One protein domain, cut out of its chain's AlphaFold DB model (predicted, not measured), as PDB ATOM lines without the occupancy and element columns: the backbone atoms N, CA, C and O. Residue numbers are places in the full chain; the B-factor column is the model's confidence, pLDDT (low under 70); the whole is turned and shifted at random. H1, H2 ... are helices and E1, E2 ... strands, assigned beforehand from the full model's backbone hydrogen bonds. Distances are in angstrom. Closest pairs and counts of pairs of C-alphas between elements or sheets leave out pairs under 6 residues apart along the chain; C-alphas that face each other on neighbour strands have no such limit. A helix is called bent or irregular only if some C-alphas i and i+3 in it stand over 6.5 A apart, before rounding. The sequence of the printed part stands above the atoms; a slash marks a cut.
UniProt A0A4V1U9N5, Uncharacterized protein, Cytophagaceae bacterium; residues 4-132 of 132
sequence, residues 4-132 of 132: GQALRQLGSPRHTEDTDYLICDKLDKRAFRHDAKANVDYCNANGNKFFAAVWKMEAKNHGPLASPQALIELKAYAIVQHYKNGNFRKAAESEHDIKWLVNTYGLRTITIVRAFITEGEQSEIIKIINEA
ATOM      1  N   GLY A   4       1.348 -14.390  22.072       94.06
ATOM      2  CA  GLY A   4       1.778 -14.382  20.668       94.06
ATOM      3  C   GLY A   4       1.929 -15.789  20.087       94.06
ATOM      4  O   GLY A   4       1.560 -16.028  18.939       94.06
ATOM      5  N   GLN A   5       2.391 -16.748  20.895       95.19
ATOM      6  CA  GLN A   5       2.557 -18.130  20.449       95.19
ATOM      7  C   GLN A   5       1.212 -18.825  20.197       95.19
ATOM      8  O   GLN A   5       1.092 -19.591  19.241       95.19
ATOM      9  N   ALA A   6       0.173 -18.515  20.986       96.38
ATOM     10  CA  ALA A   6      -1.183 -18.981  20.691       96.38
ATOM     11  C   ALA A   6      -1.696 -18.421  19.362       96.38
ATOM     12  O   ALA A   6      -2.212 -19.181  18.547       96.38
ATOM     13  N   LEU A   7      -1.484 -17.128  19.098       96.88
ATOM     14  CA  LEU A   7      -1.852 -16.517  17.817       96.88
ATOM     15  C   LEU A   7      -1.105 -17.156  16.642       96.88
ATOM     16  O   LEU A   7      -1.707 -17.401  15.602       96.88
ATOM     17  N   ARG A   8       0.178 -17.490  16.812       95.94
ATOM     18  CA  ARG A   8       0.963 -18.216  15.804       95.94
ATOM     19  C   ARG A   8       0.358 -19.564  15.453       95.94
ATOM     20  O   ARG A   8       0.217 -19.884  14.279       95.94
ATOM     21  N   GLN A   9      -0.018 -20.345  16.467       95.44
ATOM     22  CA  GLN A   9      -0.655 -21.647  16.254       95.44
ATOM     23  C   GLN A   9      -2.044 -21.524  15.615       95.44
ATOM     24  O   GLN A   9      -2.496 -22.460  14.963       95.44
ATOM     25  N   LEU A  10      -2.689 -20.361  15.747       95.44
ATOM     26  CA  LEU A  10      -3.930 -20.012  15.056       95.44
ATOM     27  C   LEU A  10      -3.719 -19.443  13.636       95.44
ATOM     28  O   LEU A  10      -4.698 -19.152  12.955       95.44
ATOM     29  N   GLY A  11      -2.473 -19.294  13.169       96.19
ATOM     30  CA  GLY A  11      -2.147 -18.832  11.813       96.19
ATOM     31  C   GLY A  11      -1.728 -17.362  11.695       96.19
ATOM     32  O   GLY A  11      -1.608 -16.858  10.580       96.19
ATOM     33  N   SER A  12      -1.491 -16.660  12.806       95.94
ATOM     34  CA  SER A  12      -0.957 -15.292  12.771       95.94
ATOM     35  C   SER A  12       0.467 -15.257  12.198       95.94
ATOM     36  O   SER A  12       1.283 -16.110  12.559       95.94
ATOM     37  N   PRO A  13       0.820 -14.243  11.379       91.69
ATOM     38  CA  PRO A  13       2.175 -14.077  10.841       91.69
ATOM     39  C   PRO A  13       3.201 -13.617  11.892       91.69
ATOM     40  O   PRO A  13       4.371 -13.408  11.566       91.69
ATOM     41  N   ARG A  14       2.793 -13.416  13.152       84.81
ATOM     42  CA  ARG A  14       3.683 -13.006  14.244       84.81
ATOM     43  C   ARG A  14       4.837 -14.006  14.397       84.81
ATOM     44  O   ARG A  14       4.620 -15.206  14.404       84.81
ATOM     45  N   HIS A  15       6.061 -13.531  14.602       87.00
ATOM     46  CA  HIS A  15       7.169 -14.382  15.048       87.00
ATOM     47  C   HIS A  15       7.471 -14.130  16.530       87.00
ATOM     48  O   HIS A  15       7.762 -12.997  16.915       87.00
ATOM     49  N   THR A  16       7.378 -15.175  17.350       87.94
ATOM     50  CA  THR A  16       7.728 -15.158  18.774       87.94
ATOM     51  C   THR A  16       8.159 -16.552  19.216       87.94
ATOM     52  O   THR A  16       7.666 -17.552  18.680       87.94
ATOM     53  N   GLU A  17       9.064 -16.597  20.188       85.88
ATOM     54  CA  GLU A  17       9.468 -17.812  20.907       85.88
ATOM     55  C   GLU A  17       8.915 -17.832  22.340       85.88
ATOM     56  O   GLU A  17       8.802 -18.899  22.945       85.88
ATOM     57  N   ASP A  18       8.494 -16.669  22.854       87.06
ATOM     58  CA  ASP A  18       7.881 -16.531  24.174       87.06
ATOM     59  C   ASP A  18       6.556 -17.293  24.232       87.06
ATOM     60  O   ASP A  18       5.688 -17.141  23.362       87.06
ATOM     61  N   THR A  19       6.408 -18.120  25.266       94.50
ATOM     62  CA  THR A  19       5.210 -18.929  25.490       94.50
ATOM     63  C   THR A  19       4.480 -18.445  26.731       94.50
ATOM     64  O   THR A  19       5.037 -18.435  27.824       94.50
ATOM     65  N   ASP A  20       3.199 -18.121  26.572       96.12
ATOM     66  CA  ASP A  20       2.362 -17.618  27.654       96.12
ATOM     67  C   ASP A  20       1.245 -18.612  28.017       96.12
ATOM     68  O   ASP A  20       0.549 -19.156  27.148       96.12
ATOM     69  N   TYR A  21       0.976 -18.794  29.310       96.94
ATOM     70  CA  TYR A  21      -0.182 -19.547  29.798       96.94
ATOM     71  C   TYR A  21      -1.044 -18.716  30.740       96.94
ATOM     72  O   TYR A  21      -0.563 -18.116  31.694       96.94
ATOM     73  N   LEU A  22      -2.357 -18.764  30.518       96.88
ATOM     74  CA  LEU A  22      -3.326 -18.439  31.556       96.88
ATOM     75  C   LEU A  22      -3.473 -19.672  32.453       96.88
ATOM     76  O   LEU A  22      -3.737 -20.760  31.942       96.88
ATOM     77  N   ILE A  23      -3.287 -19.510  33.759       95.69
ATOM     78  CA  ILE A  23      -3.410 -20.582  34.757       95.69
ATOM     79  C   ILE A  23      -4.257 -20.118  35.941       95.69
ATOM     80  O   ILE A  23      -4.481 -18.924  36.118       95.69
ATOM     81  N   CYS A  24      -4.685 -21.046  36.794       95.75
ATOM     82  CA  CYS A  24      -5.321 -20.733  38.073       95.75
ATOM     83  C   CYS A  24      -4.645 -21.530  39.195       95.75
ATOM     84  O   CYS A  24      -5.138 -22.573  39.630       95.75
ATOM     85  N   ASP A  25      -3.478 -21.052  39.630       96.06
ATOM     86  CA  ASP A  25      -2.736 -21.650  40.739       96.06
ATOM     87  C   ASP A  25      -3.299 -21.122  42.064       96.06
ATOM     88  O   ASP A  25      -3.030 -19.991  42.469       96.06
ATOM     89  N   LYS A  26      -4.105 -21.948  42.742       95.75
ATOM     90  CA  LYS A  26      -4.769 -21.587  44.007       95.75
ATOM     91  C   LYS A  26      -3.790 -21.347  45.160       95.75
ATOM     92  O   LYS A  26      -4.176 -20.717  46.144       95.75
ATOM     93  N   LEU A  27      -2.559 -21.849  45.055       96.06
ATOM     94  CA  LEU A  27      -1.537 -21.722  46.093       96.06
ATOM     95  C   LEU A  27      -0.705 -20.445  45.937       96.06
ATOM     96  O   LEU A  27      -0.024 -20.041  46.877       96.06
ATOM     97  N   ASP A  28      -0.783 -19.781  44.783       94.25
ATOM     98  CA  ASP A  28      -0.014 -18.579  44.481       94.25
ATOM     99  C   ASP A  28      -0.937 -17.392  44.186       94.25
ATOM    100  O   ASP A  28      -1.900 -17.503  43.427       94.25
ATOM    101  N   LYS A  29      -0.640 -16.231  44.774       95.12
ATOM    102  CA  LYS A  29      -1.390 -14.980  44.566       95.12
ATOM    103  C   LYS A  29      -0.681 -13.988  43.643       95.12
ATOM    104  O   LYS A  29      -1.207 -12.905  43.404       95.12
ATOM    105  N   ARG A  30       0.503 -14.310  43.118       97.12
ATOM    106  CA  ARG A  30       1.186 -13.459  42.135       97.12
ATOM    107  C   ARG A  30       0.448 -13.528  40.806       97.12
ATOM    108  O   ARG A  30       0.198 -14.620  40.310       97.12
ATOM    109  N   ALA A  31       0.122 -12.365  40.242       95.00
ATOM    110  CA  ALA A  31      -0.563 -12.234  38.956       95.00
ATOM    111  C   ALA A  31       0.286 -12.711  37.769       95.00
ATOM    112  O   ALA A  31      -0.248 -13.292  36.831       95.00
ATOM    113  N   PHE A  32       1.595 -12.467  37.828       94.94
ATOM    114  CA  PHE A  32       2.555 -12.811  36.786       94.94
ATOM    115  C   PHE A  32       3.692 -13.624  37.385       94.94
ATOM    116  O   PHE A  32       4.207 -13.286  38.456       94.94
ATOM    117  N   ARG A  33       4.092 -14.687  36.691       94.62
ATOM    118  CA  ARG A  33       5.275 -15.481  37.022       94.62
ATOM    119  C   ARG A  33       6.023 -15.796  35.744       94.62
ATOM    120  O   ARG A  33       5.413 -16.280  34.803       94.62
ATOM    121  N   HIS A  34       7.329 -15.594  35.764       94.75
ATOM    122  CA  HIS A  34       8.205 -15.998  34.679       94.75
ATOM    123  C   HIS A  34       9.015 -17.218  35.119       94.75
ATOM    124  O   HIS A  34       9.673 -17.183  36.163       94.75
ATOM    125  N   ASP A  35       8.952 -18.300  34.349       92.94
ATOM    126  CA  ASP A  35       9.873 -19.426  34.461       92.94
ATOM    127  C   ASP A  35      11.003 -19.248  33.450       92.94
ATOM    128  O   ASP A  35      10.876 -19.585  32.272       92.94
ATOM    129  N   ALA A  36      12.130 -18.740  33.947       90.25
ATOM    130  CA  ALA A  36      13.313 -18.464  33.142       90.25
ATOM    131  C   ALA A  36      13.965 -19.722  32.547       90.25
ATOM    132  O   ALA A  36      14.691 -19.614  31.565       90.25
ATOM    133  N   LYS A  37      13.739 -20.917  33.121       89.88
ATOM    134  CA  LYS A  37      14.318 -22.158  32.579       89.88
ATOM    135  C   LYS A  37      13.555 -22.636  31.352       89.88
ATOM    136  O   LYS A  37      14.168 -23.133  30.414       89.88
ATOM    137  N   ALA A  38      12.233 -22.505  31.382       89.44
ATOM    138  CA  ALA A  38      11.360 -22.897  30.281       89.44
ATOM    139  C   ALA A  38      11.094 -21.754  29.281       89.44
ATOM    140  O   ALA A  38      10.510 -22.006  28.234       89.44
ATOM    141  N   ASN A  39      11.502 -20.520  29.605       90.06
ATOM    142  CA  ASN A  39      11.094 -19.286  28.926       90.06
ATOM    143  C   ASN A  39       9.562 -19.176  28.789       90.06
ATOM    144  O   ASN A  39       9.021 -18.949  27.704       90.06
ATOM    145  N   VAL A  40       8.861 -19.409  29.904       95.06
ATOM    146  CA  VAL A  40       7.394 -19.421  29.960       95.06
ATOM    147  C   VAL A  40       6.881 -18.357  30.917       95.06
ATOM    148  O   VAL A  40       7.263 -18.325  32.089       95.06
ATOM    149  N   ASP A  41       5.942 -17.549  30.439       95.38
ATOM    150  CA  ASP A  41       5.201 -16.589  31.245       95.38
ATOM    151  C   ASP A  41       3.835 -17.154  31.657       95.38
ATOM    152  O   ASP A  41       3.061 -17.682  30.857       95.38
ATOM    153  N   TYR A  42       3.515 -17.038  32.941       97.00
ATOM    154  CA  TYR A  42       2.251 -17.477  33.516       97.00
ATOM    155  C   TYR A  42       1.450 -16.277  34.019       97.00
ATOM    156  O   TYR A  42       1.843 -15.596  34.971       97.00
ATOM    157  N   CYS A  43       0.277 -16.077  33.425       97.44
ATOM    158  CA  CYS A  43      -0.762 -15.165  33.883       97.44
ATOM    159  C   CYS A  43      -1.702 -15.930  34.822       97.44
ATOM    160  O   CYS A  43      -2.469 -16.793  34.392       97.44
ATOM    161  N   ASN A  44      -1.636 -15.647  36.119       97.56
ATOM    162  CA  ASN A  44      -2.373 -16.391  37.134       97.56
ATOM    163  C   ASN A  44      -3.699 -15.708  37.499       97.56
ATOM    164  O   ASN A  44      -3.731 -14.638  38.112       97.56
ATOM    165  N   ALA A  45      -4.798 -16.391  37.196       97.62
ATOM    166  CA  ALA A  45      -6.161 -16.023  37.547       97.62
ATOM    167  C   ALA A  45      -6.371 -15.832  39.057       97.62
ATOM    168  O   ALA A  45      -7.122 -14.949  39.459       97.62
ATOM    169  N   ASN A  46      -5.687 -16.597  39.910       97.38
ATOM    170  CA  ASN A  46      -5.824 -16.446  41.362       97.38
ATOM    171  C   ASN A  46      -5.206 -15.131  41.879       97.38
ATOM    172  O   ASN A  46      -5.604 -14.621  42.925       97.38
ATOM    173  N   GLY A  47      -4.246 -14.567  41.139       96.69
ATOM    174  CA  GLY A  47      -3.545 -13.337  41.503       96.69
ATOM    175  C   GLY A  47      -4.092 -12.057  40.869       96.69
ATOM    176  O   GLY A  47      -3.636 -10.970  41.217       96.69
ATOM    177  N   ASN A  48      -5.042 -12.144  39.934       97.62
ATOM    178  CA  ASN A  48      -5.532 -10.982  39.193       97.62
ATOM    179  C   ASN A  48      -7.000 -11.150  38.773       97.62
ATOM    180  O   ASN A  48      -7.368 -12.123  38.117       97.62
ATOM    181  N   LYS A  49      -7.842 -10.162  39.109       98.00
ATOM    182  CA  LYS A  49      -9.291 -10.206  38.843       98.00
ATOM    183  C   LYS A  49      -9.641 -10.234  37.350       98.00
ATOM    184  O   LYS A  49     -10.616 -10.885  36.982       98.00
ATOM    185  N   PHE A  50      -8.861  -9.565  36.501       98.12
ATOM    186  CA  PHE A  50      -9.047  -9.611  35.050       98.12
ATOM    187  C   PHE A  50      -8.713 -11.006  34.507       98.12
ATOM    188  O   PHE A  50      -9.535 -11.611  33.821       98.12
ATOM    189  N   PHE A  51      -7.574 -11.584  34.903       97.88
ATOM    190  CA  PHE A  51      -7.221 -12.958  34.526       97.88
ATOM    191  C   PHE A  51      -8.230 -13.985  35.041       97.88
ATOM    192  O   PHE A  51      -8.552 -14.921  34.316       97.88
ATOM    193  N   ALA A  52      -8.796 -13.791  36.234       98.06
ATOM    194  CA  ALA A  52      -9.889 -14.620  36.739       98.06
ATOM    195  C   ALA A  52     -11.142 -14.559  35.856       98.06
ATOM    196  O   ALA A  52     -11.775 -15.587  35.616       98.06
ATOM    197  N   ALA A  53     -11.500 -13.371  35.364       98.19
ATOM    198  CA  ALA A  53     -12.653 -13.198  34.489       98.19
ATOM    199  C   ALA A  53     -12.442 -13.896  33.135       98.19
ATOM    200  O   ALA A  53     -13.319 -14.642  32.696       98.19
ATOM    201  N   VAL A  54     -11.261 -13.738  32.524       97.56
ATOM    202  CA  VAL A  54     -10.903 -14.446  31.281       97.56
ATOM    203  C   VAL A  54     -10.845 -15.960  31.511       97.56
ATOM    204  O   VAL A  54     -11.415 -16.719  30.734       97.56
ATOM    205  N   TRP A  55     -10.245 -16.417  32.615       96.69
ATOM    206  CA  TRP A  55     -10.191 -17.841  32.969       96.69
ATOM    207  C   TRP A  55     -11.587 -18.452  33.106       96.69
ATOM    208  O   TRP A  55     -11.844 -19.549  32.617       96.69
ATOM    209  N   LYS A  56     -12.517 -17.728  33.738       96.50
ATOM    210  CA  LYS A  56     -13.911 -18.164  33.871       96.50
ATOM    211  C   LYS A  56     -14.616 -18.252  32.516       96.50
ATOM    212  O   LYS A  56     -15.398 -19.178  32.318       96.50
ATOM    213  N   MET A  57     -14.358 -17.316  31.602       95.00
ATOM    214  CA  MET A  57     -14.893 -17.374  30.236       95.00
ATOM    215  C   MET A  57     -14.394 -18.619  29.493       95.00
ATOM    216  O   MET A  57     -15.172 -19.290  28.822       95.00
ATOM    217  N   GLU A  58     -13.128 -18.974  29.691       94.69
ATOM    218  CA  GLU A  58     -12.492 -20.135  29.065       94.69
ATOM    219  C   GLU A  58     -12.862 -21.480  29.715       94.69
ATOM    220  O   GLU A  58     -12.417 -22.522  29.249       94.69
ATOM    221  N   ALA A  59     -13.710 -21.513  30.751       89.00
ATOM    222  CA  ALA A  59     -14.021 -22.741  31.492       89.00
ATOM    223  C   ALA A  59     -14.656 -23.863  30.642       89.00
ATOM    224  O   ALA A  59     -14.617 -25.024  31.039       89.00
ATOM    225  N   LYS A  60     -15.257 -23.519  29.495       84.69
ATOM    226  CA  LYS A  60     -15.830 -24.474  28.528       84.69
ATOM    227  C   LYS A  60     -14.947 -24.690  27.297       84.69
ATOM    228  O   LYS A  60     -15.341 -25.425  26.395       84.69
ATOM    229  N   ASN A  61     -13.798 -24.024  27.214       88.75
ATOM    230  CA  ASN A  61     -12.890 -24.193  26.094       88.75
ATOM    231  C   ASN A  61     -12.098 -25.494  26.280       88.75
ATOM    232  O   ASN A  61     -11.332 -25.652  27.230       88.75
ATOM    233  N   HIS A  62     -12.301 -26.435  25.363       75.06
ATOM    234  CA  HIS A  62     -11.625 -27.726  25.350       75.06
ATOM    235  C   HIS A  62     -10.534 -27.685  24.280       75.06
ATOM    236  O   HIS A  62     -10.731 -28.126  23.153       75.06
ATOM    237  N   GLY A  63      -9.383 -27.105  24.613       85.88
ATOM    238  CA  GLY A  63      -8.271 -27.006  23.677       85.88
ATOM    239  C   GLY A  63      -6.990 -26.482  24.325       85.88
ATOM    240  O   GLY A  63      -7.037 -25.849  25.380       85.88
ATOM    241  N   PRO A  64      -5.823 -26.732  23.704       91.44
ATOM    242  CA  PRO A  64      -4.547 -26.230  24.209       91.44
ATOM    243  C   PRO A  64      -4.397 -24.710  24.027       91.44
ATOM    244  O   PRO A  64      -3.544 -24.093  24.669       91.44
ATOM    245  N   LEU A  65      -5.225 -24.095  23.177       96.00
ATOM    246  CA  LEU A  65      -5.221 -22.670  22.844       96.00
ATOM    247  C   LEU A  65      -6.430 -21.978  23.457       96.00
ATOM    248  O   LEU A  65      -7.528 -22.530  23.430       96.00
ATOM    249  N   ALA A  66      -6.235 -20.763  23.965       96.56
ATOM    250  CA  ALA A  66      -7.356 -19.925  24.362       96.56
ATOM    251  C   ALA A  66      -8.195 -19.510  23.145       96.56
ATOM    252  O   ALA A  66      -7.669 -19.386  22.035       96.56
ATOM    253  N   SER A  67      -9.493 -19.285  23.352       96.62
ATOM    254  CA  SER A  67     -10.390 -18.854  22.279       96.62
ATOM    255  C   SER A  67      -9.963 -17.498  21.685       96.62
ATOM    256  O   SER A  67      -9.386 -16.670  22.399       96.62
ATOM    257  N   PRO A  68     -10.289 -17.199  20.409       96.69
ATOM    258  CA  PRO A  68     -10.036 -15.878  19.826       96.69
ATOM    259  C   PRO A  68     -10.611 -14.728  20.665       96.69
ATOM    260  O   PRO A  68      -9.965 -13.690  20.808       96.69
ATOM    261  N   GLN A  69     -11.774 -14.939  21.294       96.88
ATOM    262  CA  GLN A  69     -12.364 -13.956  22.203       96.88
ATOM    263  C   GLN A  69     -11.494 -13.739  23.451       96.88
ATOM    264  O   GLN A  69     -11.242 -12.601  23.827       96.88
ATOM    265  N   ALA A  70     -10.968 -14.787  24.089       97.31
ATOM    266  CA  ALA A  70     -10.028 -14.612  25.200       97.31
ATOM    267  C   ALA A  70      -8.751 -13.888  24.769       97.31
ATOM    268  O   ALA A  70      -8.248 -13.036  25.500       97.31
ATOM    269  N   LEU A  71      -8.237 -14.199  23.580       97.75
ATOM    270  CA  LEU A  71      -7.017 -13.584  23.069       97.75
ATOM    271  C   LEU A  71      -7.196 -12.086  22.803       97.75
ATOM    272  O   LEU A  71      -6.318 -11.320  23.197       97.75
ATOM    273  N   ILE A  72      -8.322 -11.645  22.223       98.06
ATOM    274  CA  ILE A  72      -8.551 -10.206  22.007       98.06
ATOM    275  C   ILE A  72      -8.702  -9.459  23.335       98.06
ATOM    276  O   ILE A  72      -8.134  -8.384  23.484       98.06
ATOM    277  N   GLU A  73      -9.367 -10.048  24.336       98.38
ATOM    278  CA  GLU A  73      -9.498  -9.455  25.678       98.38
ATOM    279  C   GLU A  73      -8.126  -9.301  26.350       98.38
ATOM    280  O   GLU A  73      -7.799  -8.246  26.896       98.38
ATOM    281  N   LEU A  74      -7.286 -10.340  26.277       98.12
ATOM    282  CA  LEU A  74      -5.932 -10.331  26.833       98.12
ATOM    283  C   LEU A  74      -5.028  -9.316  26.124       98.12
ATOM    284  O   LEU A  74      -4.265  -8.624  26.796       98.12
ATOM    285  N   LYS A  75      -5.118  -9.189  24.794       97.75
ATOM    286  CA  LYS A  75      -4.331  -8.213  24.021       97.75
ATOM    287  C   LYS A  75      -4.803  -6.780  24.249       97.75
ATOM    288  O   LYS A  75      -3.969  -5.896  24.424       97.75
ATOM    289  N   ALA A  76      -6.113  -6.570  24.357       98.19
ATOM    290  CA  ALA A  76      -6.721  -5.304  24.754       98.19
ATOM    291  C   ALA A  76      -6.285  -4.866  26.163       98.19
ATOM    292  O   ALA A  76      -6.034  -3.689  26.411       98.19
ATOM    293  N   TYR A  77      -6.130  -5.803  27.099       98.06
ATOM    294  CA  TYR A  77      -5.559  -5.481  28.405       98.06
ATOM    295  C   TYR A  77      -4.055  -5.196  28.310       98.06
ATOM    296  O   TYR A  77      -3.575  -4.214  28.877       98.06
ATOM    297  N   ALA A  78      -3.312  -6.030  27.573       96.75
ATOM    298  CA  ALA A  78      -1.864  -5.918  27.429       96.75
ATOM    299  C   ALA A  78      -1.441  -4.581  26.809       96.75
ATOM    300  O   ALA A  78      -0.535  -3.943  27.339       96.75
ATOM    301  N   ILE A  79      -2.117  -4.115  25.753       97.12
ATOM    302  CA  ILE A  79      -1.796  -2.833  25.114       97.12
ATOM    303  C   ILE A  79      -1.891  -1.669  26.115       97.12
ATOM    304  O   ILE A  79      -0.963  -0.867  26.203       97.12
ATOM    305  N   VAL A  80      -2.930  -1.637  26.961       97.38
ATOM    306  CA  VAL A  80      -3.090  -0.620  28.017       97.38
ATOM    307  C   VAL A  80      -1.954  -0.697  29.034       97.38
ATOM    308  O   VAL A  80      -1.375   0.329  29.395       97.38
ATOM    309  N   GLN A  81      -1.598  -1.903  29.491       96.12
ATOM    310  CA  GLN A  81      -0.484  -2.066  30.430       96.12
ATOM    311  C   GLN A  81       0.855  -1.642  29.809       96.12
ATOM    312  O   GLN A  81       1.680  -1.030  30.489       96.12
ATOM    313  N   HIS A  82       1.067  -1.928  28.522       96.81
ATOM    314  CA  HIS A  82       2.284  -1.567  27.798       96.81
ATOM    315  C   HIS A  82       2.410  -0.064  27.545       96.81
ATOM    316  O   HIS A  82       3.507   0.478  27.660       96.81
ATOM    317  N   TYR A  83       1.304   0.639  27.298       96.06
ATOM    318  CA  TYR A  83       1.321   2.102  27.279       96.06
ATOM    319  C   TYR A  83       1.656   2.684  28.656       96.06
ATOM    320  O   TYR A  83       2.509   3.564  28.755       96.06
ATOM    321  N   LYS A  84       1.059   2.154  29.732       94.94
ATOM    322  CA  LYS A  84       1.312   2.625  31.107       94.94
ATOM    323  C   LYS A  84       2.758   2.451  31.560       94.94
ATOM    324  O   LYS A  84       3.257   3.278  32.316       94.94
ATOM    325  N   ASN A  85       3.425   1.383  31.124       95.12
ATOM    326  CA  ASN A  85       4.815   1.109  31.492       95.12
ATOM    327  C   ASN A  85       5.847   1.585  30.453       95.12
ATOM    328  O   ASN A  85       7.030   1.282  30.599       95.12
ATOM    329  N   GLY A  86       5.419   2.319  29.420       96.38
ATOM    330  CA  GLY A  86       6.300   2.878  28.391       96.38
ATOM    331  C   GLY A  86       6.893   1.850  27.419       96.38
ATOM    332  O   GLY A  86       7.794   2.183  26.650       96.38
ATOM    333  N   ASN A  87       6.414   0.602  27.412       96.88
ATOM    334  CA  ASN A  87       6.880  -0.426  26.483       96.88
ATOM    335  C   ASN A  87       6.126  -0.355  25.146       96.88
ATOM    336  O   ASN A  87       5.350  -1.245  24.787       96.88
ATOM    337  N   PHE A  88       6.377   0.712  24.386       96.44
ATOM    338  CA  PHE A  88       5.668   0.991  23.133       96.44
ATOM    339  C   PHE A  88       5.857  -0.089  22.064       96.44
ATOM    340  O   PHE A  88       4.954  -0.324  21.266       96.44
ATOM    341  N   ARG A  89       6.989  -0.808  22.078       95.69
ATOM    342  CA  ARG A  89       7.201  -1.952  21.182       95.69
ATOM    343  C   ARG A  89       6.169  -3.052  21.442       95.69
ATOM    344  O   ARG A  89       5.497  -3.482  20.512       95.69
ATOM    345  N   LYS A  90       5.998  -3.475  22.701       94.44
ATOM    346  CA  LYS A  90       4.991  -4.492  23.053       94.44
ATOM    347  C   LYS A  90       3.552  -3.983  22.883       94.44
ATOM    348  O   LYS A  90       2.661  -4.781  22.589       94.44
ATOM    349  N   ALA A  91       3.318  -2.674  23.019       97.00
ATOM    350  CA  ALA A  91       2.027  -2.067  22.685       97.00
ATOM    351  C   ALA A  91       1.706  -2.207  21.184       97.00
ATOM    352  O   ALA A  91       0.646  -2.726  20.851       97.00
ATOM    353  N   ALA A  92       2.642  -1.857  20.295       96.12
ATOM    354  CA  ALA A  92       2.470  -1.997  18.844       96.12
ATOM    355  C   ALA A  92       2.281  -3.462  18.410       96.12
ATOM    356  O   ALA A  92       1.459  -3.765  17.549       96.12
ATOM    357  N   GLU A  93       2.997  -4.397  19.042       95.31
ATOM    358  CA  GLU A  93       2.782  -5.833  18.824       95.31
ATOM    359  C   GLU A  93       1.367  -6.265  19.245       95.31
ATOM    360  O   GLU A  93       0.713  -7.024  18.531       95.31
ATOM    361  N   SER A  94       0.866  -5.749  20.373       96.81
ATOM    362  CA  SER A  94      -0.500  -6.026  20.832       96.81
ATOM    363  C   SER A  94      -1.553  -5.419  19.903       96.81
ATOM    364  O   SER A  94      -2.568  -6.058  19.650       96.81
ATOM    365  N   GLU A  95      -1.310  -4.223  19.361       97.38
ATOM    366  CA  GLU A  95      -2.176  -3.595  18.358       97.38
ATOM    367  C   GLU A  95      -2.261  -4.440  17.081       97.38
ATOM    368  O   GLU A  95      -3.360  -4.737  16.610       97.38
ATOM    369  N   HIS A  96      -1.116  -4.876  16.547       96.62
ATOM    370  CA  HIS A  96      -1.068  -5.771  15.391       96.62
ATOM    371  C   HIS A  96      -1.878  -7.052  15.640       96.62
ATOM    372  O   HIS A  96      -2.676  -7.467  14.798       96.62
ATOM    373  N   ASP A  97      -1.706  -7.663  16.813       97.31
ATOM    374  CA  ASP A  97      -2.420  -8.878  17.201       97.31
ATOM    375  C   ASP A  97      -3.940  -8.662  17.303       97.31
ATOM    376  O   ASP A  97      -4.708  -9.520  16.861       97.31
ATOM    377  N   ILE A  98      -4.384  -7.514  17.835       98.12
ATOM    378  CA  ILE A  98      -5.806  -7.130  17.858       98.12
ATOM    379  C   ILE A  98      -6.334  -7.022  16.427       98.12
ATOM    380  O   ILE A  98      -7.335  -7.663  16.109       98.12
ATOM    381  N   LYS A  99      -5.653  -6.279  15.546       97.81
ATOM    382  CA  LYS A  99      -6.079  -6.107  14.145       97.81
ATOM    383  C   LYS A  99      -6.178  -7.446  13.413       97.81
ATOM    384  O   LYS A  99      -7.150  -7.698  12.703       97.81
ATOM    385  N   TRP A 100      -5.216  -8.344  13.628       97.94
ATOM    386  CA  TRP A 100      -5.248  -9.684  13.041       97.94
ATOM    387  C   TRP A 100      -6.429 -10.523  13.550       97.94
ATOM    388  O   TRP A 100      -7.118 -11.153  12.746       97.94
ATOM    389  N   LEU A 101      -6.696 -10.516  14.861       98.00
ATOM    390  CA  LEU A 101      -7.835 -11.227  15.457       98.00
ATOM    391  C   LEU A 101      -9.173 -10.719  14.913       98.00
ATOM    392  O   LEU A 101     -10.058 -11.516  14.599       98.00
ATOM    393  N   VAL A 102      -9.301  -9.401  14.774       98.12
ATOM    394  CA  VAL A 102     -10.486  -8.755  14.210       98.12
ATOM    395  C   VAL A 102     -10.696  -9.182  12.754       98.12
ATOM    396  O   VAL A 102     -11.783  -9.641  12.408       98.12
ATOM    397  N   ASN A 103      -9.654  -9.118  11.922       97.75
ATOM    398  CA  ASN A 103      -9.749  -9.461  10.501       97.75
ATOM    399  C   ASN A 103      -9.943 -10.953  10.231       97.75
ATOM    400  O   ASN A 103     -10.635 -11.324   9.286       97.75
ATOM    401  N   THR A 104      -9.374 -11.816  11.071       98.06
ATOM    402  CA  THR A 104      -9.426 -13.273  10.871       98.06
ATOM    403  C   THR A 104     -10.708 -13.891  11.426       98.06
ATOM    404  O   THR A 104     -11.271 -14.795  10.813       98.06
ATOM    405  N   TYR A 105     -11.184 -13.414  12.580       97.25
ATOM    406  CA  TYR A 105     -12.316 -14.015  13.299       97.25
ATOM    407  C   TYR A 105     -13.561 -13.122  13.354       97.25
ATOM    408  O   TYR A 105     -14.567 -13.518  13.942       97.25
ATOM    409  N   GLY A 106     -13.519 -11.920  12.772       96.69
ATOM    410  CA  GLY A 106     -14.650 -10.991  12.760       96.69
ATOM    411  C   GLY A 106     -15.011 -10.438  14.140       96.69
ATOM    412  O   GLY A 106     -16.156 -10.043  14.359       96.69
ATOM    413  N   LEU A 107     -14.069 -10.428  15.090       95.50
ATOM    414  CA  LEU A 107     -14.313  -9.935  16.448       95.50
ATOM    415  C   LEU A 107     -14.501  -8.417  16.417       95.50
ATOM    416  O   LEU A 107     -13.631  -7.698  15.944       95.50
ATOM    417  N   ARG A 108     -15.626  -7.913  16.932       92.69
ATOM    418  CA  ARG A 108     -15.924  -6.465  16.958       92.69
ATOM    419  C   ARG A 108     -16.122  -5.907  18.360       92.69
ATOM    420  O   ARG A 108     -16.391  -4.722  18.521       92.69
ATOM    421  N   THR A 109     -16.014  -6.748  19.385       91.38
ATOM    422  CA  THR A 109     -16.306  -6.349  20.758       91.38
ATOM    423  C   THR A 109     -15.302  -6.921  21.747       91.38
ATOM    424  O   THR A 109     -14.858  -8.067  21.663       91.38
ATOM    425  N   ILE A 110     -14.991  -6.084  22.729       94.12
ATOM    426  CA  ILE A 110     -14.340  -6.451  23.979       94.12
ATOM    427  C   ILE A 110     -15.366  -6.256  25.096       94.12
ATOM    428  O   ILE A 110     -16.080  -5.254  25.133       94.12
ATOM    429  N   THR A 111     -15.503  -7.230  25.982       93.50
ATOM    430  CA  THR A 111     -16.555  -7.288  27.006       93.50
ATOM    431  C   THR A 111     -15.972  -7.412  28.402       93.50
ATOM    432  O   THR A 111     -16.414  -6.704  29.305       93.50
ATOM    433  N   ILE A 112     -14.949  -8.247  28.580       97.12
ATOM    434  CA  ILE A 112     -14.337  -8.500  29.884       97.12
ATOM    435  C   ILE A 112     -13.431  -7.341  30.271       97.12
ATOM    436  O   ILE A 112     -13.589  -6.780  31.352       97.12
ATOM    437  N   VAL A 113     -12.500  -6.961  29.395       97.19
ATOM    438  CA  VAL A 113     -11.467  -5.959  29.693       97.19
ATOM    439  C   VAL A 113     -12.060  -4.601  30.072       97.19
ATOM    440  O   VAL A 113     -11.486  -3.905  30.903       97.19
ATOM    441  N   ARG A 114     -13.249  -4.266  29.553       96.44
ATOM    442  CA  ARG A 114     -13.972  -3.012  29.831       96.44
ATOM    443  C   ARG A 114     -14.227  -2.774  31.318       96.44
ATOM    444  O   ARG A 114     -14.261  -1.632  31.749       96.44
ATOM    445  N   ALA A 115     -14.375  -3.835  32.111       97.38
ATOM    446  CA  ALA A 115     -14.562  -3.724  33.558       97.38
ATOM    447  C   ALA A 115     -13.260  -3.418  34.330       97.38
ATOM    448  O   ALA A 115     -13.296  -3.258  35.550       97.38
ATOM    449  N   PHE A 116     -12.109  -3.380  33.650       97.56
ATOM    450  CA  PHE A 116     -10.776  -3.302  34.260       97.56
ATOM    451  C   PHE A 116      -9.900  -2.168  33.709       97.56
ATOM    452  O   PHE A 116      -8.737  -2.059  34.103       97.56
ATOM    453  N   ILE A 117     -10.436  -1.343  32.810       97.25
ATOM    454  CA  ILE A 117      -9.756  -0.200  32.188       97.25
ATOM    455  C   ILE A 117     -10.655   1.037  32.256       97.25
ATOM    456  O   ILE A 117     -11.850   0.928  32.534       97.25
ATOM    457  N   THR A 118     -10.089   2.220  32.030       97.62
ATOM    458  CA  THR A 118     -10.867   3.469  31.984       97.62
ATOM    459  C   THR A 118     -11.627   3.617  30.661       97.62
ATOM    460  O   THR A 118     -11.301   2.970  29.668       97.62
ATOM    461  N   GLU A 119     -12.619   4.509  30.608       96.62
ATOM    462  CA  GLU A 119     -13.351   4.808  29.364       96.62
ATOM    463  C   GLU A 119     -12.440   5.366  28.259       96.62
ATOM    464  O   GLU A 119     -12.615   5.040  27.083       96.62
ATOM    465  N   GLY A 120     -11.437   6.168  28.633       96.50
ATOM    466  CA  GLY A 120     -10.428   6.670  27.698       96.50
ATOM    467  C   GLY A 120      -9.589   5.533  27.112       96.50
ATOM    468  O   GLY A 120      -9.483   5.407  25.898       96.50
ATOM    469  N   GLU A 121      -9.083   4.637  27.964       97.19
ATOM    470  CA  GLU A 121      -8.351   3.435  27.531       97.19
ATOM    471  C   GLU A 121      -9.210   2.528  26.642       97.19
ATOM    472  O   GLU A 121      -8.734   1.990  25.644       97.19
ATOM    473  N   GLN A 122     -10.494   2.384  26.975       96.69
ATOM    474  CA  GLN A 122     -11.439   1.619  26.173       96.69
ATOM    475  C   GLN A 122     -11.630   2.237  24.781       96.69
ATOM    476  O   GLN A 122     -11.705   1.503  23.795       96.69
ATOM    477  N   SER A 123     -11.721   3.564  24.694       96.50
ATOM    478  CA  SER A 123     -11.949   4.276  23.433       96.50
ATOM    479  C   SER A 123     -10.799   4.073  22.445       96.50
ATOM    480  O   SER A 123     -11.052   3.815  21.269       96.50
ATOM    481  N   GLU A 124      -9.553   4.071  22.925       96.38
ATOM    482  CA  GLU A 124      -8.377   3.778  22.095       96.38
ATOM    483  C   GLU A 124      -8.409   2.350  21.529       96.38
ATOM    484  O   GLU A 124      -8.142   2.131  20.348       96.38
ATOM    485  N   ILE A 125      -8.815   1.364  22.334       97.25
ATOM    486  CA  ILE A 125      -8.931  -0.026  21.867       97.25
ATOM    487  C   ILE A 125     -10.059  -0.169  20.840       97.25
ATOM    488  O   ILE A 125      -9.897  -0.856  19.833       97.25
ATOM    489  N   ILE A 126     -11.205   0.479  21.071       97.12
ATOM    490  CA  ILE A 126     -12.335   0.457  20.130       97.12
ATOM    491  C   ILE A 126     -11.938   1.077  18.792       97.12
ATOM    492  O   ILE A 126     -12.301   0.542  17.747       97.12
ATOM    493  N   LYS A 127     -11.163   2.166  18.808       97.06
ATOM    494  CA  LYS A 127     -10.625   2.769  17.590       97.06
ATOM    495  C   LYS A 127      -9.790   1.759  16.796       97.06
ATOM    496  O   LYS A 127     -10.065   1.561  15.619       97.06
ATOM    497  N   ILE A 128      -8.869   1.050  17.452       96.94
ATOM    498  CA  ILE A 128      -8.059  -0.006  16.820       96.94
ATOM    499  C   ILE A 128      -8.943  -1.101  16.204       96.94
ATOM    500  O   ILE A 128      -8.683  -1.533  15.085       96.94
ATOM    501  N   ILE A 129      -9.989  -1.547  16.910       97.12
ATOM    502  CA  ILE A 129     -10.921  -2.582  16.424       97.12
ATOM    503  C   ILE A 129     -11.721  -2.106  15.201       97.12
ATOM    504  O   ILE A 129     -12.004  -2.903  14.306       97.12
ATOM    505  N   ASN A 130     -12.101  -0.829  15.162       95.94
ATOM    506  CA  ASN A 130     -12.863  -0.248  14.055       95.94
ATOM    507  C   ASN A 130     -11.994   0.049  12.822       95.94
ATOM    508  O   ASN A 130     -12.519   0.098  11.714       95.94
ATOM    509  N   GLU A 131     -10.692   0.260  13.013       94.44
ATOM    510  CA  GLU A 131      -9.710   0.503  11.945       94.44
ATOM    511  C   GLU A 131      -9.083  -0.787  11.382       94.44
ATOM    512  O   GLU A 131      -8.272  -0.714  10.457       94.44
ATOM    513  N   ALA A 132      -9.418  -1.947  11.957       89.44
ATOM    514  CA  ALA A 132      -8.946  -3.265  11.536       89.44
ATOM    515  C   ALA A 132      -9.768  -3.830  10.373       89.44
ATOM    516  O   ALA A 132      -9.107  -4.144   9.356       89.44
TER     517      ALA A 132
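AT A GLANCE: This is residues 4 to 132 of the 132 residues of an uncharacterized protein of Cytophagaceae bacterium (UniProt A0A4V1U9N5). A hairpin of two long helices, H3 and H4, makes the core, with the small sheet E1 E3 E2 towards one end of the domain and H6 towards the other, packing with its residues 128 to 129 on H4. H2 packs on both the sheet and H3, while H1 sits by the edge strand E1 and near H3 and H4. The printed part has 129 residues, with six named helices and three named strands in the order H1 E1 E2 E3 H2 H3 H4 H5 H6; the sheet is mixed and the class mostly helix. The whole is compact, with a radius of gyration of the C-alphas of 14.0 A and spans of 41 by 33 by 30 A.

IN THESE COORDINATES: H1 is residues 4 to 9, with C-alpha 4 at (1.778, -14.382, 20.668). E1 is residues 19 to 23, 12.8 A long, E2 residues 32 to 35, and E3 residues 40 to 44, 12.5 A long. H2 is residues 49 to 60, 18.8 A long, and irregular: C-alphas 57 and 60 are 7.4 A apart. H3 is residues 68 to 84, 24.5 A long, and H4 residues 88 to 105, 25.4 A long. H5 is residues 113 to 116, and H6 residues 119 to 130, 16.1 A long, with C-alpha 130 at (-12.863, -0.248, 14.055).

HOW THE PARTS SIT: H1 only grazes the sheet with its residues 4 to 6; the closest C-alphas of H1 and E1 are those of Gln 5 and Thr 19, 5.8 A apart. H1 is close to but not clearly touching H4, with the C-alphas of Leu 7 and Asp 97 closest at 7.7 A. E1 and E3 are parallel, with N 21 and O 41 within hydrogen-bond range at 2.8 A. E2 and E3 form an antiparallel hairpin, with N 35 and O 40 at 2.8 A. H2 is on the sheet, making two layers, a helix on one face of a sheet. H2 and the hub H3 form a helical hairpin at a shallow tilt of 13 degrees, touching closest at the C-alphas of Val 54 and Ala 70, 6.1 A. H3 and H4 form another, at 21 degrees, with the C-alphas of Ile 79 and Ala 91 closest at 4.6 A. H5 touches H3, the C-alphas of Glu 73 and Val 113 being closest at 5.7 A. H6 touches H4 at a steep tilt of 52 degrees, closest at the C-alphas of Lys 99 and Ile 129, 6.4 A. Every O i to N i+4 pair is within hydrogen-bond range in H1, H4 and H6; H2 has 7 of 8, H3 has 12 of 13, and H5 is too short for such a pair.

THE WHOLE: The two C-alphas farthest apart are those of Leu 27 and Glu 131, at 41.6 A. The printed part has no cut and no long link. Its mean pLDDT is 95.3, and no printed residue is under 70.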